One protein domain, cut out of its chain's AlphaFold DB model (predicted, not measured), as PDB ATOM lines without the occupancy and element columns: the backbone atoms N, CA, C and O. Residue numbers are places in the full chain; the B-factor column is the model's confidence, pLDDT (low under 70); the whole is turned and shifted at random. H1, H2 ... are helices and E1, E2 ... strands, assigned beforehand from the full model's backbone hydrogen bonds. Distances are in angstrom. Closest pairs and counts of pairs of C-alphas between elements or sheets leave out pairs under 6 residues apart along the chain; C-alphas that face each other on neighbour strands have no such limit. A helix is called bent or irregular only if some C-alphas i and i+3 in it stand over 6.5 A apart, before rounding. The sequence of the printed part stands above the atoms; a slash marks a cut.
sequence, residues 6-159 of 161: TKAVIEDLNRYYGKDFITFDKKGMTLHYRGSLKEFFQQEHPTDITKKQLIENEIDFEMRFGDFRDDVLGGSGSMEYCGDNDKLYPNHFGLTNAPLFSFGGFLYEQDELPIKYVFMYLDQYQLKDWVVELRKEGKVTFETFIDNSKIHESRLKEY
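Overview. This is residues 6 to 159 of the 161 residues of an uncharacterized protein of Helicobacter hepaticus (strain ATCC 51449 / 3B1) (UniProt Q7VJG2). Two small sheets with crossed strands, E1 E2 E6 and E3 E4 E5 E7, form a loose V: they come together where E6 runs on into E7 and are only partly face to face. The kinked helix H3 packs on E3 at the open side of the V with H2 near it, H1 and H5 pack on the three-stranded sheet near its edge strands E1 and E6, and the ends of the longest axis are made by H6 and by a loop whose residues 46 to 51 stick out. The printed part has 154 residues with six named helices and seven named strands, in the order H1 E1 E2 H2 H3 E3 H4 E4 E5 H5 E6 E7 H6. Both sheets are antiparallel, in the orders E1 - E2 - E6 and E3 - E4 - E5 - E7, and the class is mixed, helices and strands. The whole is compact, with a radius of gyration of the C-alphas of 15.4 A, and elongated, spanning 49 by 31 by 31 A.

Along the chain. Find C-alpha 7 at (101.246, 89.342, 117.996); from there H1 runs through residues 7 to 16, 14.5 A long. Next come strands E1, residues 22 to 24, and E2, residues 29 to 32, then H2, residues 35 to 42, 11.1 A long. After a long link, look for H3 at residues 58 to 73, 20.3 A from first to last C-alpha; it is irregular, with C-alphas 63 and 66 7.7 A apart, and has a kink of 57 degrees near residue 65. E3 follows at residues 79 to 82, beginning at (89.251, 105.061, 115.707), then the short H4, residues 85 to 88. Read on to E4, residues 100 to 103, E5, residues 117 to 120, H5, residues 130 to 137, E6, residues 139 to 142, and E7, residues 144 to 147. H6, residues 149 to 159, is 15.4 A long and ends with C-alpha 159 at (96.066, 112.360, 132.950).

Arrangement. Begin at the hairpin E1 and E2, where N 23 and O 30 are 3.0 A apart. E2 and E6 are antiparallel, with N 142 and O 29 at 2.8 A. H1 and H5 are on one face of this sheet, two layers, helices over a sheet; the closest C-alphas of H1 and E1 are those of Ile 10 and Phe 24, 5.7 A. H5 only just stands up from the sheet, its line rising 43 degrees out of the local plane, and its height over the sheet is 5.2 A. E6 runs on into E7 at 49 degrees across Glu 143. In the other sheet look at N 80 and O 102 of E3 and E4, 3.0 A; N 119 and O 101 of the hairpin E4 and E5, 2.8 A; and N 120 and O 144 of E5 and E7, 2.8 A. The closest C-alphas of E5 and E6, Met 120 and Phe 142, are 5.3 A apart. H3 only grazes this sheet; its closest C-alphas to E3 are those of Glu 62 and Cys 82, 6.7 A. With residues 58 to 61 alone H3 only just touches H5, with 3 pairs of C-alphas within 8 A, the closest being Glu 58 and Val 131 at 5.6 A. H2 and H3 are close but not clearly touching, Phe 40 and Phe 68 having the closest C-alphas, 6.8 A. H4 and H6 touch no helix and are on neither sheet; H4 is only just not on the sheet E3 E4 E5 E7, with 4 pairs of C-alphas within 10 A. Each O i to N i+4 pair is within hydrogen-bond range in H1, H2, H5 and H6, and 9 of 12 are in H3; H4 is too short for such a pair.

Size, cuts and confidence. The C-alphas farthest apart are those of Thr 50 and Lys 157, 49.3 A. The printed part has no cut. The links H2 to H3, H4 to E4 and E4 to E5 are long. The mean pLDDT of the printed part is 85.2; look for values under 70 at residues 45 to 53, 74 to 77, 94 to 96, 110 to 111 and 123 to 127.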
ATOM      1  N   THR A   6     103.219  93.446 116.140       90.81
ATOM      2  CA  THR A   6     103.496  92.305 117.021       90.81
ATOM      3  C   THR A   6     102.235  91.473 117.253       90.81
ATOM      4  O   THR A   6     101.115  91.961 117.125       90.81
ATOM      5  N   LYS A   7     102.392  90.206 117.661       92.56
ATOM      6  CA  LYS A   7     101.246  89.342 117.996       92.56
ATOM      7  C   LYS A   7     100.357  89.955 119.088       92.56
ATOM      8  O   LYS A   7      99.142  89.880 118.973       92.56
ATOM      9  N   ALA A   8     100.958  90.581 120.102       92.44
ATOM     10  CA  ALA A   8     100.214  91.233 121.177       92.44
ATOM     11  C   ALA A   8      99.387  92.421 120.659       92.44
ATOM     12  O   ALA A   8      98.220  92.544 121.012       92.44
ATOM     13  N   VAL A   9      99.960  93.238 119.768       94.12
ATOM     14  CA  VAL A   9      99.251  94.355 119.119       94.12
ATOM     15  C   VAL A   9      98.100  93.842 118.248       94.12
ATOM     16  O   VAL A   9      96.995  94.365 118.326       94.12
ATOM     17  N   ILE A  10      98.323  92.780 117.467       95.62
ATOM     18  CA  ILE A  10      97.281  92.145 116.640       95.62
ATOM     19  C   ILE A  10      96.119  91.640 117.505       95.62
ATOM     20  O   ILE A  10      94.955  91.811 117.142       95.62
ATOM     21  N   GLU A  11      96.419  90.992 118.631       94.19
ATOM     22  CA  GLU A  11      95.403  90.483 119.559       94.19
ATOM     23  C   GLU A  11      94.621  91.618 120.234       94.19
ATOM     24  O   GLU A  11      93.403  91.507 120.364       94.19
ATOM     25  N   ASP A  12      95.295  92.706 120.620       92.44
ATOM     26  CA  ASP A  12      94.677  93.911 121.192       92.44
ATOM     27  C   ASP A  12      93.727  94.572 120.179       92.44
ATOM     28  O   ASP A  12      92.536  94.747 120.443       92.44
ATOM     29  N   LEU A  13      94.221  94.840 118.967       94.12
ATOM     30  CA  LEU A  13      93.453  95.486 117.904       94.12
ATOM     31  C   LEU A  13      92.241  94.652 117.477       94.12
ATOM     32  O   LEU A  13      91.136  95.181 117.395       94.12
ATOM     33  N   ASN A  14      92.399  93.342 117.266       94.12
ATOM     34  CA  ASN A  14      91.259  92.490 116.916       94.12
ATOM     35  C   ASN A  14      90.256  92.341 118.070       94.12
ATOM     36  O   ASN A  14      89.075  92.129 117.807       94.12
ATOM     37  N   ARG A  15      90.685  92.452 119.335       91.50
ATOM     38  CA  ARG A  15      89.775  92.383 120.489       91.50
ATOM     39  C   ARG A  15      88.849  93.593 120.559       91.50
ATOM     40  O   ARG A  15      87.661  93.412 120.809       91.50
ATOM     41  N   TYR A  16      89.388  94.795 120.381       90.19
ATOM     42  CA  TYR A  16      88.619  96.033 120.545       90.19
ATOM     43  C   TYR A  16      87.993  96.510 119.232       90.19
ATOM     44  O   TYR A  16      86.807  96.830 119.185       90.19
ATOM     45  N   TYR A  17      88.766  96.480 118.150       92.38
ATOM     46  CA  TYR A  17      88.388  97.059 116.863       92.38
ATOM     47  C   TYR A  17      88.031  96.018 115.807       92.38
ATOM     48  O   TYR A  17      87.439  96.376 114.797       92.38
ATOM     49  N   GLY A  18      88.354  94.739 116.019       92.81
ATOM     50  CA  GLY A  18      88.020  93.675 115.075       92.81
ATOM     51  C   GLY A  18      86.512  93.584 114.843       92.81
ATOM     52  O   GLY A  18      85.731  93.436 115.787       92.81
ATOM     53  N   LYS A  19      86.110  93.659 113.573       92.69
ATOM     54  CA  LYS A  19      84.732  93.447 113.107       92.69
ATOM     55  C   LYS A  19      84.758  92.561 111.868       92.69
ATOM     56  O   LYS A  19      85.814  92.181 111.366       92.69
ATOM     57  N   ASP A  20      83.593  92.228 111.336       94.19
ATOM     58  CA  ASP A  20      83.514  91.484 110.082       94.19
ATOM     59  C   ASP A  20      84.171  92.243 108.911       94.19
ATOM     60  O   ASP A  20      84.775  91.611 108.041       94.19
ATOM     61  N   PHE A  21      84.124  93.575 108.910       95.06
ATOM     62  CA  PHE A  21      84.705  94.424 107.870       95.06
ATOM     63  C   PHE A  21      86.155  94.866 108.122       95.06
ATOM     64  O   PHE A  21      86.775  95.386 107.199       95.06
ATOM     65  N   ILE A  22      86.720  94.668 109.317       95.62
ATOM     66  CA  ILE A  22      88.088  95.099 109.651       95.62
ATOM     67  C   ILE A  22      88.835  94.016 110.426       95.62
ATOM     68  O   ILE A  22      88.367  93.515 111.449       95.62
ATOM     69  N   THR A  23      90.020  93.659 109.937       96.19
ATOM     70  CA  THR A  23      90.884  92.644 110.551       96.19
ATOM     71  C   THR A  23      92.320  93.123 110.618       96.19
ATOM     72  O   THR A  23      92.786  93.796 109.700       96.19
ATOM     73  N   PHE A  24      93.045  92.685 111.643       96.88
ATOM     74  CA  PHE A  24      94.464  92.988 111.807       96.88
ATOM     75  C   PHE A  24      95.287  91.707 111.750       96.88
ATOM     76  O   PHE A  24      94.926  90.703 112.373       96.88
ATOM     77  N   ASP A  25      96.403  91.736 111.032       95.50
ATOM     78  CA  ASP A  25      97.370  90.644 110.990       95.50
ATOM     79  C   ASP A  25      98.813  91.172 110.878       95.50
ATOM     80  O   ASP A  25      99.093  92.346 111.115       95.50
ATOM     81  N   LYS A  26      99.764  90.284 110.567       93.19
ATOM     82  CA  LYS A  26     101.183  90.653 110.441       93.19
ATOM     83  C   LYS A  26     101.480  91.570 109.253       93.19
ATOM     84  O   LYS A  26     102.545  92.179 109.246       93.19
ATOM     85  N   LYS A  27     100.618  91.597 108.235       91.44
ATOM     86  CA  LYS A  27     100.763  92.475 107.071       91.44
ATOM     87  C   LYS A  27     100.266  93.877 107.378       91.44
ATOM     88  O   LYS A  27     100.839  94.824 106.863       91.44
ATOM     89  N   GLY A  28      99.235  94.006 108.207       94.06
ATOM     90  CA  GLY A  28      98.707  95.299 108.619       94.06
ATOM     91  C   GLY A  28      97.223  95.242 108.949       94.06
ATOM     92  O   GLY A  28      96.713  94.234 109.446       94.06
ATOM     93  N   MET A  29      96.533  96.342 108.665       96.38
ATOM     94  CA  MET A  29      95.084  96.452 108.804       96.38
ATOM     95  C   MET A  29      94.419  96.217 107.449       96.38
ATOM     96  O   MET A  29      94.713  96.918 106.485       96.38
ATOM     97  N   THR A  30      93.485  95.273 107.371       97.25
ATOM     98  CA  THR A  30      92.703  95.011 106.158       97.25
ATOM     99  C   THR A  30      91.253  95.428 106.356       97.25
ATOM    100  O   THR A  30      90.586  94.936 107.269       97.25
ATOM    101  N   LEU A  31      90.756  96.275 105.455       97.38
ATOM    102  CA  LEU A  31      89.329  96.537 105.287       97.38
ATOM    103  C   LEU A  31      88.745  95.564 104.262       97.38
ATOM    104  O   LEU A  31      89.352  95.309 103.221       97.38
ATOM    105  N   HIS A  32      87.557  95.041 104.547       97.69
ATOM    106  CA  HIS A  32      86.810  94.116 103.695       97.69
ATOM    107  C   HIS A  32      85.484  94.756 103.307       97.69
ATOM    108  O   HIS A  32      84.728  95.189 104.174       97.69
ATOM    109  N   TYR A  33      85.161  94.763 102.016       96.94
ATOM    110  CA  TYR A  33      83.938  95.365 101.487       96.94
ATOM    111  C   TYR A  33      82.711  94.473 101.732       96.94
ATOM    112  O   TYR A  33      82.137  93.862 100.824       96.94
ATOM    113  N   ARG A  34      82.326  94.343 103.001       95.94
ATOM    114  CA  ARG A  34      81.207  93.526 103.483       95.94
ATOM    115  C   ARG A  34      80.648  94.097 104.786       95.94
ATOM    116  O   ARG A  34      81.220  95.031 105.340       95.94
ATOM    117  N   GLY A  35      79.538  93.527 105.251       94.06
ATOM    118  CA  GLY A  35      78.926  93.919 106.520       94.06
ATOM    119  C   GLY A  35      78.538  95.391 106.567       94.06
ATOM    120  O   GLY A  35      78.197  95.986 105.539       94.06
ATOM    121  N   SER A  36      78.689  95.987 107.749       93.00
ATOM    122  CA  SER A  36      78.359  97.392 108.004       93.00
ATOM    123  C   SER A  36      79.132  98.370 107.116       93.00
ATOM    124  O   SER A  36      78.580  99.391 106.724       93.00
ATOM    125  N   LEU A  37      80.376  98.060 106.719       94.62
ATOM    126  CA  LEU A  37      81.142  98.926 105.811       94.62
ATOM    127  C   LEU A  37      80.512  98.984 104.413       94.62
ATOM    128  O   LEU A  37      80.437 100.045 103.795       94.62
ATOM    129  N   LYS A  38      80.028  97.845 103.907       94.44
ATOM    130  CA  LYS A  38      79.338  97.804 102.612       94.44
ATOM    131  C   LYS A  38      77.995  98.526 102.674       94.44
ATOM    132  O   LYS A  38      77.654  99.232 101.729       94.44
ATOM    133  N   GLU A  39      77.252  98.356 103.763       92.44
ATOM    134  CA  GLU A  39      75.994  99.076 103.992       92.44
ATOM    135  C   GLU A  39      76.233 100.588 104.034       92.44
ATOM    136  O   GLU A  39      75.561 101.323 103.318       92.44
ATOM    137  N   PHE A  40      77.254 101.043 104.762       91.56
ATOM    138  CA  PHE A  40      77.652 102.450 104.837       91.56
ATOM    139  C   PHE A  40      77.926 103.075 103.461       91.56
ATOM    140  O   PHE A  40      77.432 104.162 103.163       91.56
ATOM    141  N   PHE A  41      78.620 102.361 102.569       91.94
ATOM    142  CA  PHE A  41      78.885 102.842 101.204       91.94
ATOM    143  C   PHE A  41      77.618 102.947 100.346       91.94
ATOM    144  O   PHE A  41      77.592 103.699  99.370       91.94
ATOM    145  N   GLN A  42      76.581 102.182 100.692       89.56
ATOM    146  CA  GLN A  42      75.301 102.112  99.986       89.56
ATOM    147  C   GLN A  42      74.227 103.028 100.592       89.56
ATOM    148  O   GLN A  42      73.185 103.232  99.970       89.56
ATOM    149  N   GLN A  43      74.463 103.573 101.787       83.25
ATOM    150  CA  GLN A  43      73.539 104.481 102.458       83.25
ATOM    151  C   GLN A  43      73.504 105.844 101.758       83.25
ATOM    152  O   GLN A  43      74.539 106.489 101.556       83.25
ATOM    153  N   GLU A  44      72.290 106.296 101.440       74.12
ATOM    154  CA  GLU A  44      72.027 107.652 100.958       74.12
ATOM    155  C   GLU A  44      72.165 108.645 102.122       74.12
ATOM    156  O   GLU A  44      71.563 108.452 103.178       74.12
ATOM    157  N   HIS A  45      72.956 109.704 101.934       63.38
ATOM    158  CA  HIS A  45      73.171 110.716 102.966       63.38
ATOM    159  C   HIS A  45      72.156 111.871 102.842       63.38
ATOM    160  O   HIS A  45      71.975 112.397 101.743       63.38
ATOM    161  N   PRO A  46      71.497 112.304 103.933       60.94
ATOM    162  CA  PRO A  46      70.389 113.265 103.872       60.94
ATOM    163  C   PRO A  46      70.802 114.746 103.778       60.94
ATOM    164  O   PRO A  46      69.928 115.611 103.744       60.94
ATOM    165  N   THR A  47      72.096 115.078 103.757       58.16
ATOM    166  CA  THR A  47      72.555 116.476 103.910       58.16
ATOM    167  C   THR A  47      72.436 117.347 102.660       58.16
ATOM    168  O   THR A  47      72.639 118.556 102.754       58.16
ATOM    169  N   ASP A  48      72.028 116.790 101.518       50.94
ATOM    170  CA  ASP A  48      71.641 117.574 100.346       50.94
ATOM    171  C   ASP A  48      70.426 116.925  99.665       50.94
ATOM    172  O   ASP A  48      70.515 115.867  99.043       50.94
ATOM    173  N   ILE A  49      69.262 117.577  99.775       55.47
ATOM    174  CA  ILE A  49      67.947 117.110  99.279       55.47
ATOM    175  C   ILE A  49      67.967 116.869  97.751       55.47
ATOM    176  O   ILE A  49      67.028 116.312  97.181       55.47
ATOM    177  N   THR A  50      69.038 117.282  97.068       49.47
ATOM    178  CA  THR A  50      69.198 117.165  95.617       49.47
ATOM    179  C   THR A  50      70.233 116.137  95.162       49.47
ATOM    180  O   THR A  50      70.319 115.878  93.959       49.47
ATOM    181  N   LYS A  51      70.993 115.505  96.070       50.78
ATOM    182  CA  LYS A  51      72.063 114.573  95.690       50.78
ATOM    183  C   LYS A  51      72.091 113.325  96.566       50.78
ATOM    184  O   LYS A  51      72.559 113.335  97.694       50.78
ATOM    185  N   LYS A  52      71.682 112.202  95.971       56.50
ATOM    186  CA  LYS A  52      72.034 110.864  96.456       56.50
ATOM    187  C   LYS A  52      73.536 110.658  96.255       56.50
ATOM    188  O   LYS A  52      73.947 110.261  95.169       56.50
ATOM    189  N   GLN A  53      74.355 110.979  97.251       68.19
ATOM    190  CA  GLN A  53      75.793 110.713  97.192       68.19
ATOM    191  C   GLN A  53      76.114 109.429  97.954       68.19
ATOM    192  O   GLN A  53      76.080 109.376  99.184       68.19
ATOM    193  N   LEU A  54      76.372 108.372  97.183       85.00
ATOM    194  CA  LEU A  54      77.040 107.167  97.665       85.00
ATOM    195  C   LEU A  54      78.520 107.476  97.915       85.00
ATOM    196  O   LEU A  54      79.033 108.473  97.417       85.00
ATOM    197  N   ILE A  55      79.205 106.611  98.659       89.75
ATOM    198  CA  ILE A  55      80.655 106.737  98.846       89.75
ATOM    199  C   ILE A  55      81.354 106.177  97.603       89.75
ATOM    200  O   ILE A  55      81.332 104.964  97.347       89.75
ATOM    201  N   GLU A  56      81.944 107.056  96.796       90.62
ATOM    202  CA  GLU A  56      82.596 106.690  95.536       90.62
ATOM    203  C   GLU A  56      84.114 106.822  95.571       90.62
ATOM    204  O   GLU A  56      84.790 106.121  94.819       90.62
ATOM    205  N   ASN A  57      84.633 107.662  96.460       90.81
ATOM    206  CA  ASN A  57      86.052 107.976  96.591       90.81
ATOM    207  C   ASN A  57      86.427 108.270  98.057       90.81
ATOM    208  O   ASN A  57      85.573 108.283  98.952       90.81
ATOM    209  N   GLU A  58      87.713 108.513  98.305       91.12
ATOM    210  CA  GLU A  58      88.242 108.826  99.642       91.12
ATOM    211  C   GLU A  58      87.653 110.098 100.269       91.12
ATOM    212  O   GLU A  58      87.515 110.154 101.492       91.12
ATOM    213  N   ILE A  59      87.291 111.099  99.458       88.75
ATOM    214  CA  ILE A  59      86.720 112.368  99.937       88.75
ATOM    215  C   ILE A  59      85.318 112.117 100.497       88.75
ATOM    216  O   ILE A  59      85.011 112.553 101.607       88.75
ATOM    217  N   ASP A  60      84.487 111.362  99.771       90.31
ATOM    218  CA  ASP A  60      83.146 110.988 100.237       90.31
ATOM    219  C   ASP A  60      83.215 110.184 101.543       90.31
ATOM    220  O   ASP A  60      82.377 110.351 102.432       90.31
ATOM    221  N   PHE A  61      84.219 109.307 101.657       92.19
ATOM    222  CA  PHE A  61      84.456 108.528 102.866       92.19
ATOM    223  C   PHE A  61      84.883 109.424 104.036       92.19
ATOM    224  O   PHE A  61      84.292 109.319 105.109       92.19
ATOM    225  N   GLU A  62      85.849 110.330 103.834       91.06
ATOM    226  CA  GLU A  62      86.336 111.264 104.864       91.06
ATOM    227  C   GLU A  62      85.190 112.086 105.463       91.06
ATOM    228  O   GLU A  62      85.049 112.165 106.682       91.06
ATOM    229  N   MET A  63      84.316 112.626 104.610       88.25
ATOM    230  CA  MET A  63      83.192 113.470 105.031       88.25
ATOM    231  C   MET A  63      82.160 112.751 105.904       88.25
ATOM    232  O   MET A  63      81.414 113.413 106.624       88.25
ATOM    233  N   ARG A  64      82.079 111.422 105.816       88.56
ATOM    234  CA  ARG A  64      81.031 110.610 106.456       88.56
ATOM    235  C   ARG A  64      81.569 109.649 107.515       88.56
ATOM    236  O   ARG A  64      80.791 108.952 108.164       88.56
ATOM    237  N   PHE A  65      82.890 109.559 107.669       90.56
ATOM    238  CA  PHE A  65      83.515 108.532 108.497       90.56
ATOM    239  C   PHE A  65      83.127 108.639 109.977       90.56
ATOM    240  O   PHE A  65      82.955 107.608 110.622       90.56
ATOM    241  N   GLY A  66      82.970 109.858 110.502       87.75
ATOM    242  CA  GLY A  66      82.590 110.091 111.899       87.75
ATOM    243  C   GLY A  66      81.271 109.411 112.272       87.75
ATOM    244  O   GLY A  66      81.233 108.657 113.241       87.75
ATOM    245  N   ASP A  67      80.238 109.586 111.445       85.69
ATOM    246  CA  ASP A  67      78.922 108.974 111.662       85.69
ATOM    247  C   ASP A  67      79.014 107.441 111.627       85.69
ATOM    248  O   ASP A  67      78.534 106.753 112.527       85.69
ATOM    249  N   PHE A  68      79.720 106.894 110.630       88.81
ATOM    250  CA  PHE A  68      79.941 105.449 110.529       88.81
ATOM    251  C   PHE A  68      80.670 104.886 111.743       88.81
ATOM    252  O   PHE A  68      80.271 103.854 112.282       88.81
ATOM    253  N   ARG A  69      81.753 105.547 112.160       89.38
ATOM    254  CA  ARG A  69      82.559 105.164 113.318       89.38
ATOM    255  C   ARG A  69      81.687 105.074 114.564       89.38
ATOM    256  O   ARG A  69      81.769 104.073 115.275       89.38
ATOM    257  N   ASP A  70      80.881 106.096 114.822       86.44
ATOM    258  CA  ASP A  70      80.062 106.174 116.030       86.44
ATOM    259  C   ASP A  70      78.992 105.071 116.040       86.44
ATOM    260  O   ASP A  70      78.827 104.387 117.058       86.44
ATOM    261  N   ASP A  71      78.379 104.800 114.885       84.75
ATOM    262  CA  ASP A  71      77.395 103.730 114.706       84.75
ATOM    263  C   ASP A  71      77.986 102.324 114.906       84.75
ATOM    264  O   ASP A  71      77.370 101.473 115.557       84.75
ATOM    265  N   VAL A  72      79.178 102.040 114.362       84.12
ATOM    266  CA  VAL A  72      79.753 100.677 114.379       84.12
ATOM    267  C   VAL A  72      80.647 100.379 115.578       84.12
ATOM    268  O   VAL A  72      80.839  99.206 115.922       84.12
ATOM    269  N   LEU A  73      81.221 101.404 116.212       72.88
ATOM    270  CA  LEU A  73      82.082 101.232 117.381       72.88
ATOM    271  C   LEU A  73      81.349 101.479 118.695       72.88
ATOM    272  O   LEU A  73      81.831 100.994 119.718       72.88
ATOM    273  N   GLY A  74      80.203 102.168 118.714       64.06
ATOM    274  CA  GLY A  74      79.363 102.293 119.911       64.06
ATOM    275  C   GLY A  74      80.117 102.760 121.167       64.06
ATOM    276  O   GLY A  74      79.834 102.287 122.267       64.06
ATOM    277  N   GLY A  75      81.133 103.617 121.002       58.22
ATOM    278  CA  GLY A  75      82.001 104.117 122.078       58.22
ATOM    279  C   GLY A  75      83.174 103.209 122.490       58.22
ATOM    280  O   GLY A  75      83.910 103.547 123.416       58.22
ATOM    281  N   SER A  76      83.388 102.065 121.831       55.97
ATOM    282  CA  SER A  76      84.513 101.163 122.117       55.97
ATOM    283  C   SER A  76      85.807 101.598 121.418       55.97
ATOM    284  O   SER A  76      86.173 101.100 120.358       55.97
ATOM    285  N   GLY A  77      86.520 102.521 122.072       65.00
ATOM    286  CA  GLY A  77      87.835 103.012 121.657       65.00
ATOM    287  C   GLY A  77      87.774 104.017 120.506       65.00
ATOM    288  O   GLY A  77      86.924 103.932 119.625       65.00
ATOM    289  N   SER A  78      88.691 104.983 120.492       84.56
ATOM    290  CA  SER A  78      88.779 105.939 119.390       84.56
ATOM    291  C   SER A  78      89.424 105.277 118.171       84.56
ATOM    292  O   SER A  78      90.481 104.646 118.268       84.56
ATOM    293  N   MET A  79      88.740 105.378 117.035       91.50
ATOM    294  CA  MET A  79      89.251 105.061 115.707       91.50
ATOM    295  C   MET A  79      89.071 106.313 114.867       91.50
ATOM    296  O   MET A  79      87.965 106.835 114.803       91.50
ATOM    297  N   GLU A  80      90.109 106.800 114.210       91.31
ATOM    298  CA  GLU A  80      89.973 107.973 113.347       91.31
ATOM    299  C   GLU A  80      90.532 107.706 111.964       91.31
ATOM    300  O   GLU A  80      91.389 106.842 111.784       91.31
ATOM    301  N   TYR A  81      90.032 108.456 110.991       92.94
ATOM    302  CA  TYR A  81      90.479 108.412 109.613       92.94
ATOM    303  C   TYR A  81      90.871 109.816 109.181       92.94
ATOM    304  O   TYR A  81      90.162 110.775 109.483       92.94
ATOM    305  N   CYS A  82      91.968 109.917 108.444       91.38
ATOM    306  CA  CYS A  82      92.346 111.132 107.747       91.38
ATOM    307  C   CYS A  82      92.726 110.760 106.320       91.38
ATOM    308  O   CYS A  82      93.585 109.899 106.121       91.38
ATOM    309  N   GLY A  83      92.075 111.389 105.339       89.81
ATOM    310  CA  GLY A  83      92.333 111.124 103.922       89.81
ATOM    311  C   GLY A  83      93.656 111.715 103.434       89.81
ATOM    312  O   GLY A  83      94.205 111.266 102.437       89.81
ATOM    313  N   ASP A  84      94.180 112.706 104.152       86.88
ATOM    314  CA  ASP A  84      95.390 113.435 103.789       86.88
ATOM    315  C   ASP A  84      96.150 113.851 105.050       86.88
ATOM    316  O   ASP A  84      95.808 114.843 105.704       86.88
ATOM    317  N   ASN A  85      97.181 113.082 105.408       81.81
ATOM    318  CA  ASN A  85      97.887 113.301 106.666       81.81
ATOM    319  C   ASN A  85      98.749 114.574 106.711       81.81
ATOM    320  O   ASN A  85      99.109 114.996 107.813       81.81
ATOM    321  N   ASP A  86      98.957 115.267 105.583       82.81
ATOM    322  CA  ASP A  86      99.546 116.613 105.584       82.81
ATOM    323  C   ASP A  86      98.639 117.622 106.322       82.81
ATOM    324  O   ASP A  86      99.115 118.628 106.856       82.81
ATOM    325  N   LYS A  87      97.332 117.337 106.439       80.44
ATOM    326  CA  LYS A  87      96.373 118.155 107.205       80.44
ATOM    327  C   LYS A  87      96.512 118.007 108.723       80.44
ATOM    328  O   LYS A  87      95.883 118.766 109.455       80.44
ATOM    329  N   LEU A  88      97.317 117.062 109.214       82.62
ATOM    330  CA  LEU A  88      97.435 116.750 110.645       82.62
ATOM    331  C   LEU A  88      98.504 117.563 111.379       82.62
ATOM    332  O   LEU A  88      98.918 117.175 112.468       82.62
ATOM    333  N   TYR A  89      98.998 118.669 110.821       72.94
ATOM    334  CA  TYR A  89     100.033 119.463 111.486       72.94
ATOM    335  C   TYR A  89      99.619 119.880 112.917       72.94
ATOM    336  O   TYR A  89      98.519 120.406 113.098       72.94
ATOM    337  N   PRO A  90     100.490 119.715 113.938       71.56
ATOM    338  CA  PRO A  90     101.874 119.228 113.913       71.56
ATOM    339  C   PRO A  90     102.018 117.707 114.105       71.56
ATOM    340  O   PRO A  90     103.131 117.201 114.030       71.56
ATOM    341  N   ASN A  91     100.924 116.982 114.323       71.25
ATOM    342  CA  ASN A  91     100.862 115.541 114.589       71.25
ATOM    343  C   ASN A  91     101.076 114.664 113.339       71.25
ATOM    344  O   ASN A  91     100.746 113.480 113.366       71.25
ATOM    345  N   HIS A  92     101.584 115.218 112.234       71.06
ATOM    346  CA  HIS A  92     101.769 114.479 110.986       71.06
ATOM    347  C   HIS A  92     102.637 113.233 111.222       71.06
ATOM    348  O   HIS A  92     103.710 113.291 111.824       71.06
ATOM    349  N   PHE A  93     102.169 112.088 110.731       73.19
ATOM    350  CA  PHE A  93     102.845 110.797 110.902       73.19
ATOM    351  C   PHE A  93     103.837 110.489 109.763       73.19
ATOM    352  O   PHE A  93     104.369 109.383 109.667       73.19
ATOM    353  N   GLY A  94     104.112 111.484 108.913       67.88
ATOM    354  CA  GLY A  94     105.035 111.439 107.784       67.88
ATOM    355  C   GLY A  94     105.004 112.741 106.974       67.88
ATOM    356  O   GLY A  94     104.305 113.679 107.336       67.88
ATOM    357  N   LEU A  95     105.780 112.799 105.886       60.88
ATOM    358  CA  LEU A  95     105.702 113.843 104.849       60.88
ATOM    359  C   LEU A  95     104.945 113.276 103.641       60.88
ATOM    360  O   LEU A  95     105.546 113.022 102.593       60.88
ATOM    361  N   THR A  96     103.679 112.920 103.828       69.06
ATOM    362  CA  THR A  96     102.907 112.205 102.807       69.06
ATOM    363  C   THR A  96     101.455 112.645 102.853       69.06
ATOM    364  O   THR A  96     100.867 112.689 103.917       69.06
ATOM    365  N   ASN A  97     100.805 112.762 101.711       77.94
ATOM    366  CA  ASN A  97      99.349 112.878 101.623       77.94
ATOM    367  C   ASN A  97      98.639 111.512 101.733       77.94
ATOM    368  O   ASN A  97      97.593 111.300 101.128       77.94
ATOM    369  N   ALA A  98      99.238 110.548 102.442       86.88
ATOM    370  CA  ALA A  98      98.734 109.182 102.511       86.88
ATOM    371  C   ALA A  98      97.540 109.080 103.468       86.88
ATOM    372  O   ALA A  98      97.653 109.549 104.611       86.88
ATOM    373  N   PRO A  99      96.444 108.416 103.059       91.19
ATOM    374  CA  PRO A  99      95.316 108.201 103.937       91.19
ATOM    375  C   PRO A  99      95.705 107.228 105.046       91.19
ATOM    376  O   PRO A  99      96.465 106.269 104.839       91.19
ATOM    377  N   LEU A 100      95.186 107.477 106.242       92.75
ATOM    378  CA  LEU A 100      95.510 106.688 107.418       92.75
ATOM    379  C   LEU A 100      94.301 106.424 108.299       92.75
ATOM    380  O   LEU A 100      93.359 107.210 108.359       92.75
ATOM    381  N   PHE A 101      94.386 105.309 109.013       94.50
ATOM    382  CA  PHE A 101      93.547 105.004 110.157       94.50
ATOM    383  C   PHE A 101      94.386 105.041 111.424       94.50
ATOM    384  O   PHE A 101      95.511 104.534 111.456       94.50
ATOM    385  N   SER A 102      93.827 105.610 112.482       92.94
ATOM    386  CA  SER A 102      94.430 105.632 113.806       92.94
ATOM    387  C   SER A 102      93.539 104.948 114.831       92.94
ATOM    388  O   SER A 102      92.323 104.870 114.657       92.94
ATOM    389  N   PHE A 103      94.159 104.432 115.890       93.50
ATOM    390  CA  PHE A 103      93.484 103.701 116.954       93.50
ATOM    391  C   PHE A 103      94.024 104.110 118.323       93.50
ATOM    392  O   PHE A 103      95.237 104.249 118.521       93.50
ATOM    393  N   GLY A 104      93.112 104.242 119.283       90.69
ATOM    394  CA  GLY A 104      93.421 104.471 120.689       90.69
ATOM    395  C   GLY A 104      93.931 105.878 120.989       90.69
ATOM    396  O   GLY A 104      94.722 106.035 121.897       90.69
ATOM    397  N   GLY A 105      93.545 106.889 120.225       88.62
ATOM    398  CA  GLY A 105      93.726 108.302 120.570       88.62
ATOM    399  C   GLY A 105      93.014 109.192 119.557       88.62
ATOM    400  O   GLY A 105      92.168 108.678 118.824       88.62
ATOM    401  N   PHE A 106      93.364 110.472 119.514       86.69
ATOM    402  CA  PHE A 106      92.730 111.460 118.636       86.69
ATOM    403  C   PHE A 106      93.768 112.091 117.693       86.69
ATOM    404  O   PHE A 106      94.880 112.415 118.117       86.69
ATOM    405  N   LEU A 107      93.450 112.217 116.399       84.31
ATOM    406  CA  LEU A 107      94.335 112.802 115.374       84.31
ATOM    407  C   LEU A 107      94.383 114.320 115.487       84.31
ATOM    408  O   LEU A 107      95.450 114.926 115.348       84.31
ATOM    409  N   TYR A 108      93.217 114.922 115.706       78.44
ATOM    410  CA  TYR A 108      93.001 116.357 115.536       78.44
ATOM    411  C   TYR A 108      93.132 117.156 116.836       78.44
ATOM    412  O   TYR A 108      93.282 118.376 116.787       78.44
ATOM    413  N   GLU A 109      93.128 116.487 117.990       75.75
ATOM    414  CA  GLU A 109      93.093 117.138 119.299       75.75
ATOM    415  C   GLU A 109      94.409 116.924 120.060       75.75
ATOM    416  O   GLU A 109      94.694 115.849 120.579       75.75
ATOM    417  N   GLN A 110      95.252 117.963 120.104       66.81
ATOM    418  CA  GLN A 110      96.579 117.902 120.741       66.81
ATOM    419  C   GLN A 110      96.524 117.767 122.269       66.81
ATOM    420  O   GLN A 110      97.473 117.253 122.864       66.81
ATOM    421  N   ASP A 111      95.436 118.233 122.881       67.19
ATOM    422  CA  ASP A 111      95.210 118.193 124.329       67.19
ATOM    423  C   ASP A 111      94.464 116.926 124.773       67.19
ATOM    424  O   ASP A 111      94.076 116.812 125.939       67.19
ATOM    425  N   GLU A 112      94.261 115.972 123.864       78.31
ATOM    426  CA  GLU A 112      93.653 114.681 124.157       78.31
ATOM    427  C   GLU A 112      94.681 113.541 124.154       78.31
ATOM    428  O   GLU A 112      95.891 113.714 123.973       78.31
ATOM    429  N   LEU A 113      94.197 112.331 124.431       83.06
ATOM    430  CA  LEU A 113      95.026 111.140 124.505       83.06
ATOM    431  C   LEU A 113      95.681 110.882 123.131       83.06
ATOM    432  O   LEU A 113      94.964 110.695 122.143       83.06
ATOM    433  N   PRO A 114      97.024 110.838 123.037       85.62
ATOM    434  CA  PRO A 114      97.687 110.708 121.750       85.62
ATOM    435  C   PRO A 114      97.423 109.324 121.168       85.62
ATOM    436  O   PRO A 114      97.207 108.348 121.885       85.62
ATOM    437  N   ILE A 115      97.491 109.227 119.850       89.94
ATOM    438  CA  ILE A 115      97.247 107.980 119.128       89.94
ATOM    439  C   ILE A 115      98.204 106.880 119.563       89.94
ATOM    440  O   ILE A 115      99.411 107.096 119.662       89.94
ATOM    441  N   LYS A 116      97.661 105.676 119.759       92.19
ATOM    442  CA  LYS A 116      98.433 104.486 120.117       92.19
ATOM    443  C   LYS A 116      99.000 103.786 118.881       92.19
ATOM    444  O   LYS A 116     100.171 103.420 118.877       92.19
ATOM    445  N   TYR A 117      98.189 103.626 117.835       93.75
ATOM    446  CA  TYR A 117      98.540 102.874 116.625       93.75
ATOM    447  C   TYR A 117      98.069 103.590 115.358       93.75
ATOM    448  O   TYR A 117      96.958 104.116 115.338       93.75
ATOM    449  N   VAL A 118      98.876 103.563 114.294       93.25
ATOM    450  CA  VAL A 118      98.523 104.122 112.975       93.25
ATOM    451  C   VAL A 118      98.772 103.096 111.878       93.25
ATOM    452  O   VAL A 118      99.807 102.429 111.881       93.25
ATOM    453  N   PHE A 119      97.852 103.020 110.919       93.75
ATOM    454  CA  PHE A 119      97.988 102.263 109.680       93.75
ATOM    455  C   PHE A 119      97.793 103.193 108.480       93.75
ATOM    456  O   PHE A 119      96.742 103.813 108.351       93.75
ATOM    457  N   MET A 120      98.790 103.283 107.601       91.69
ATOM    458  CA  MET A 120      98.780 104.148 106.416       91.69
ATOM    459  C   MET A 120      98.697 103.322 105.131       91.69
ATOM    460  O   MET A 120      99.302 102.246 105.028       91.69
ATOM    461  N   TYR A 121      97.970 103.839 104.143       89.62
ATOM    462  CA  TYR A 121      97.886 103.239 102.818       89.62
ATOM    463  C   TYR A 121      98.947 103.831 101.893       89.62
ATOM    464  O   TYR A 121      98.905 105.004 101.529       89.62
ATOM    465  N   LEU A 122      99.909 102.996 101.513       81.81
ATOM    466  CA  LEU A 122     100.962 103.315 100.555       81.81
ATOM    467  C   LEU A 122     101.066 102.144  99.574       81.81
ATOM    468  O   LEU A 122     101.810 101.197  99.822       81.81
ATOM    469  N   ASP A 123     100.317 102.178  98.472       67.81
ATOM    470  CA  ASP A 123     100.415 101.134  97.443       67.81
ATOM    471  C   ASP A 123     101.618 101.402  96.533       67.81
ATOM    472  O   ASP A 123     101.575 102.281  95.679       67.81
ATOM    473  N   GLN A 124     102.721 100.671  96.723       64.06
ATOM    474  CA  GLN A 124     103.938 100.804  95.902       64.06
ATOM    475  C   GLN A 124     104.452 102.255  95.776       64.06
ATOM    476  O   GLN A 124     104.988 102.639  94.736       64.06
ATOM    477  N   TYR A 125     104.298 103.066  96.832       63.12
ATOM    478  CA  TYR A 125     104.623 104.504  96.847       63.12
ATOM    479  C   TYR A 125     103.773 105.372  95.898       63.12
ATOM    480  O   TYR A 125     104.126 106.520  95.630       63.12
ATOM    481  N   GLN A 126     102.654 104.847  95.400       63.69
ATOM    482  CA  GLN A 126     101.643 105.582  94.651       63.69
ATOM    483  C   GLN A 126     100.405 105.793  95.522       63.69
ATOM    484  O   GLN A 126      99.937 104.882  96.205       63.69
ATOM    485  N   LEU A 127      99.851 107.001  95.467       67.31
ATOM    486  CA  LEU A 127      98.566 107.296  96.089       67.31
ATOM    487  C   LEU A 127      97.470 106.936  95.101       67.31
ATOM    488  O   LEU A 127      97.220 107.655  94.133       67.31
ATOM    489  N   LYS A 128      96.877 105.769  95.322       81.38
ATOM    490  CA  LYS A 128      95.638 105.359  94.668       81.38
ATOM    491  C   LYS A 128      94.497 105.561  95.641       81.38
ATOM    492  O   LYS A 128      94.687 105.364  96.833       81.38
ATOM    493  N   ASP A 129      93.329 105.864  95.093       88.62
ATOM    494  CA  ASP A 129      92.103 105.917  95.870       88.62
ATOM    495  C   ASP A 129      91.793 104.519  96.446       88.62
ATOM    496  O   ASP A 129      91.419 103.592  95.714       88.62
ATOM    497  N   TRP A 130      91.994 104.335  97.753       92.62
ATOM    498  CA  TRP A 130      91.797 103.036  98.401       92.62
ATOM    499  C   TRP A 130      90.323 102.631  98.441       92.62
ATOM    500  O   TRP A 130      90.032 101.436  98.504       92.62
ATOM    501  N   VAL A 131      89.391 103.590  98.380       94.69
ATOM    502  CA  VAL A 131      87.942 103.343  98.324       94.69
ATOM    503  C   VAL A 131      87.581 102.693  96.989       94.69
ATOM    504  O   VAL A 131      86.856 101.691  96.963       94.69
ATOM    505  N   VAL A 132      88.134 103.196  95.884       93.75
ATOM    506  CA  VAL A 132      87.974 102.603  94.549       93.75
ATOM    507  C   VAL A 132      88.546 101.182  94.516       93.75
ATOM    508  O   VAL A 132      87.860 100.256  94.068       93.75
ATOM    509  N   GLU A 133      89.760 100.979  95.034       93.94
ATOM    510  CA  GLU A 133      90.387  99.650  95.084       93.94
ATOM    511  C   GLU A 133      89.614  98.683  95.995       93.94
ATOM    512  O   GLU A 133      89.346  97.546  95.603       93.94
ATOM    513  N   LEU A 134      89.152  99.134  97.165       95.62
ATOM    514  CA  LEU A 134      88.328  98.335  98.076       95.62
ATOM    515  C   LEU A 134      87.049  97.844  97.390       95.62
ATOM    516  O   LEU A 134      86.683  96.676  97.529       95.62
ATOM    517  N   ARG A 135      86.362  98.715  96.643       93.94
ATOM    518  CA  ARG A 135      85.130  98.352  95.924       93.94
ATOM    519  C   ARG A 135      85.394  97.366  94.788       93.94
ATOM    520  O   ARG A 135      84.554  96.501  94.539       93.94
ATOM    521  N   LYS A 136      86.527  97.507  94.102       94.56
ATOM    522  CA  LYS A 136      86.920  96.661  92.969       94.56
ATOM    523  C   LYS A 136      87.390  95.276  93.411       94.56
ATOM    524  O   LYS A 136      86.927  94.275  92.876       94.56
ATOM    525  N   GLU A 137      88.282  95.221  94.393       95.69
ATOM    526  CA  GLU A 137      88.957  93.995  94.839       95.69
ATOM    527  C   GLU A 137      88.246  93.322  96.026       95.69
ATOM    528  O   GLU A 137      88.555  92.191  96.409       95.69
ATOM    529  N   GLY A 138      87.290  94.016  96.645       96.88
ATOM    530  CA  GLY A 138      86.554  93.551  97.820       96.88
ATOM    531  C   GLY A 138      87.345  93.639  99.129       96.88
ATOM    532  O   GLY A 138      86.791  93.336 100.189       96.88
ATOM    533  N   LYS A 139      88.620  94.040  99.083       96.38
ATOM    534  CA  LYS A 139      89.468  94.285 100.255       96.38
ATOM    535  C   LYS A 139      90.650  95.194  99.922       96.38
ATOM    536  O   LYS A 139      91.144  95.167  98.800       96.38
ATOM    537  N   VAL A 140      91.162  95.900 100.924       95.44
ATOM    538  CA  VAL A 140      92.398  96.692 100.834       95.44
ATOM    539  C   VAL A 140      93.196  96.562 102.131       95.44
ATOM    540  O   VAL A 140      92.601  96.409 103.197       95.44
ATOM    541  N   THR A 141      94.530  96.567 102.057       94.69
ATOM    542  CA  THR A 141      95.405  96.442 103.237       94.69
ATOM    543  C   THR A 141      96.286  97.674 103.396       94.69
ATOM    544  O   THR A 141      96.971  98.080 102.465       94.69
ATOM    545  N   PHE A 142      96.268  98.240 104.596       93.56
ATOM    546  CA  PHE A 142      97.112  99.336 105.050       93.56
ATOM    547  C   PHE A 142      98.332  98.712 105.732       93.56
ATOM    548  O   PHE A 142      98.266  98.293 106.890       93.56
ATOM    549  N   GLU A 143      99.418  98.563 104.973       90.94
ATOM    550  CA  GLU A 143     100.598  97.792 105.391       90.94
ATOM    551  C   GLU A 143     101.597  98.608 106.218       90.94
ATOM    552  O   GLU A 143     102.415  98.053 106.954       90.94
ATOM    553  N   THR A 144     101.552  99.939 106.120       90.19
ATOM    554  CA  THR A 144     102.490 100.785 106.856       90.19
ATOM    555  C   THR A 144     101.977 101.040 108.259       90.19
ATOM    556  O   THR A 144     100.963 101.704 108.430       90.19
ATOM    557  N   PHE A 145     102.705 100.541 109.253       91.44
ATOM    558  CA  PHE A 145     102.335 100.614 110.660       91.44
ATOM    559  C   PHE A 145     103.279 101.525 111.456       91.44
ATOM    560  O   PHE A 145     104.495 101.514 111.241       91.44
ATOM    561  N   ILE A 146     102.716 102.293 112.391       90.62
ATOM    562  CA  ILE A 146     103.454 103.084 113.381       90.62
ATOM    563  C   ILE A 146     102.931 102.735 114.775       90.62
ATOM    564  O   ILE A 146     101.723 102.787 115.029       90.62
ATOM    565  N   ASP A 147     103.859 102.411 115.676       91.62
ATOM    566  CA  ASP A 147     103.586 102.105 117.077       91.62
ATOM    567  C   ASP A 147     103.969 103.288 117.978       91.62
ATOM    568  O   ASP A 147     105.145 103.567 118.217       91.62
ATOM    569  N   ASN A 148     102.958 103.965 118.515       90.00
ATOM    570  CA  ASN A 148     103.104 105.073 119.457       90.00
ATOM    571  C   ASN A 148     102.720 104.672 120.891       90.00
ATOM    572  O   ASN A 148     102.579 105.537 121.761       90.00
ATOM    573  N   SER A 149     102.582 103.372 121.176       91.06
ATOM    574  CA  SER A 149     102.115 102.854 122.470       91.06
ATOM    575  C   SER A 149     102.875 103.416 123.670       91.06
ATOM    576  O   SER A 149     102.260 103.762 124.673       91.06
ATOM    577  N   LYS A 150     104.194 103.604 123.562       89.56
ATOM    578  CA  LYS A 150     105.010 104.191 124.640       89.56
ATOM    579  C   LYS A 150     104.618 105.632 124.970       89.56
ATOM    580  O   LYS A 150     104.550 105.994 126.143       89.56
ATOM    581  N   ILE A 151     104.389 106.452 123.944       87.44
ATOM    582  CA  ILE A 151     103.996 107.861 124.105       87.44
ATOM    583  C   ILE A 151     102.590 107.913 124.700       87.44
ATOM    584  O   ILE A 151     102.348 108.624 125.675       87.44
ATOM    585  N   HIS A 152     101.700 107.085 124.160       88.50
ATOM    586  CA  HIS A 152     100.338 106.916 124.636       88.50
ATOM    587  C   HIS A 152     100.263 106.521 126.116       88.50
ATOM    588  O   HIS A 152      99.604 107.195 126.906       88.50
ATOM    589  N   GLU A 153     100.991 105.485 126.529       89.38
ATOM    590  CA  GLU A 153     101.017 105.029 127.921       89.38
ATOM    591  C   GLU A 153     101.614 106.066 128.879       89.38
ATOM    592  O   GLU A 153     101.184 106.149 130.031       89.38
ATOM    593  N   SER A 154     102.600 106.849 128.432       87.94
ATOM    594  CA  SER A 154     103.166 107.937 129.238       87.94
ATOM    595  C   SER A 154     102.123 109.018 129.504       87.94
ATOM    596  O   SER A 154     101.896 109.370 130.659       87.94
ATOM    597  N   ARG A 155     101.428 109.486 128.458       85.38
ATOM    598  CA  ARG A 155     100.379 110.507 128.593       85.38
ATOM    599  C   ARG A 155      99.207 110.018 129.427       85.38
ATOM    600  O   ARG A 155      98.767 110.729 130.321       85.38
ATOM    601  N   LEU A 156      98.754 108.783 129.221       85.81
ATOM    602  CA  LEU A 156      97.658 108.220 130.012       85.81
ATOM    603  C   LEU A 156      97.970 108.218 131.519       85.81
ATOM    604  O   LEU A 156      97.073 108.406 132.338       85.81
ATOM    605  N   LYS A 157      99.234 108.023 131.909       86.50
ATOM    606  CA  LYS A 157      99.652 108.091 133.319       86.50
ATOM    607  C   LYS A 157      99.681 109.513 133.870       86.50
ATOM    608  O   LYS A 157      99.495 109.661 135.072       86.50
ATOM    609  N   GLU A 158      99.934 110.516 133.033       83.75
ATOM    610  CA  GLU A 158      99.888 111.935 133.413       83.75
ATOM    611  C   GLU A 158      98.443 112.397 133.647       83.75
ATOM    612  O   GLU A 158      98.187 113.059 134.642       83.75
ATOM    613  N   TYR A 159      97.488 111.991 132.799       75.44
ATOM    614  CA  TYR A 159      96.066 112.360 132.950       75.44
ATOM    615  C   TYR A 159      95.388 111.792 134.202       75.44
ATOM    616  O   TYR A 159      94.402 112.348 134.672       75.44
TER     617      TYR A 159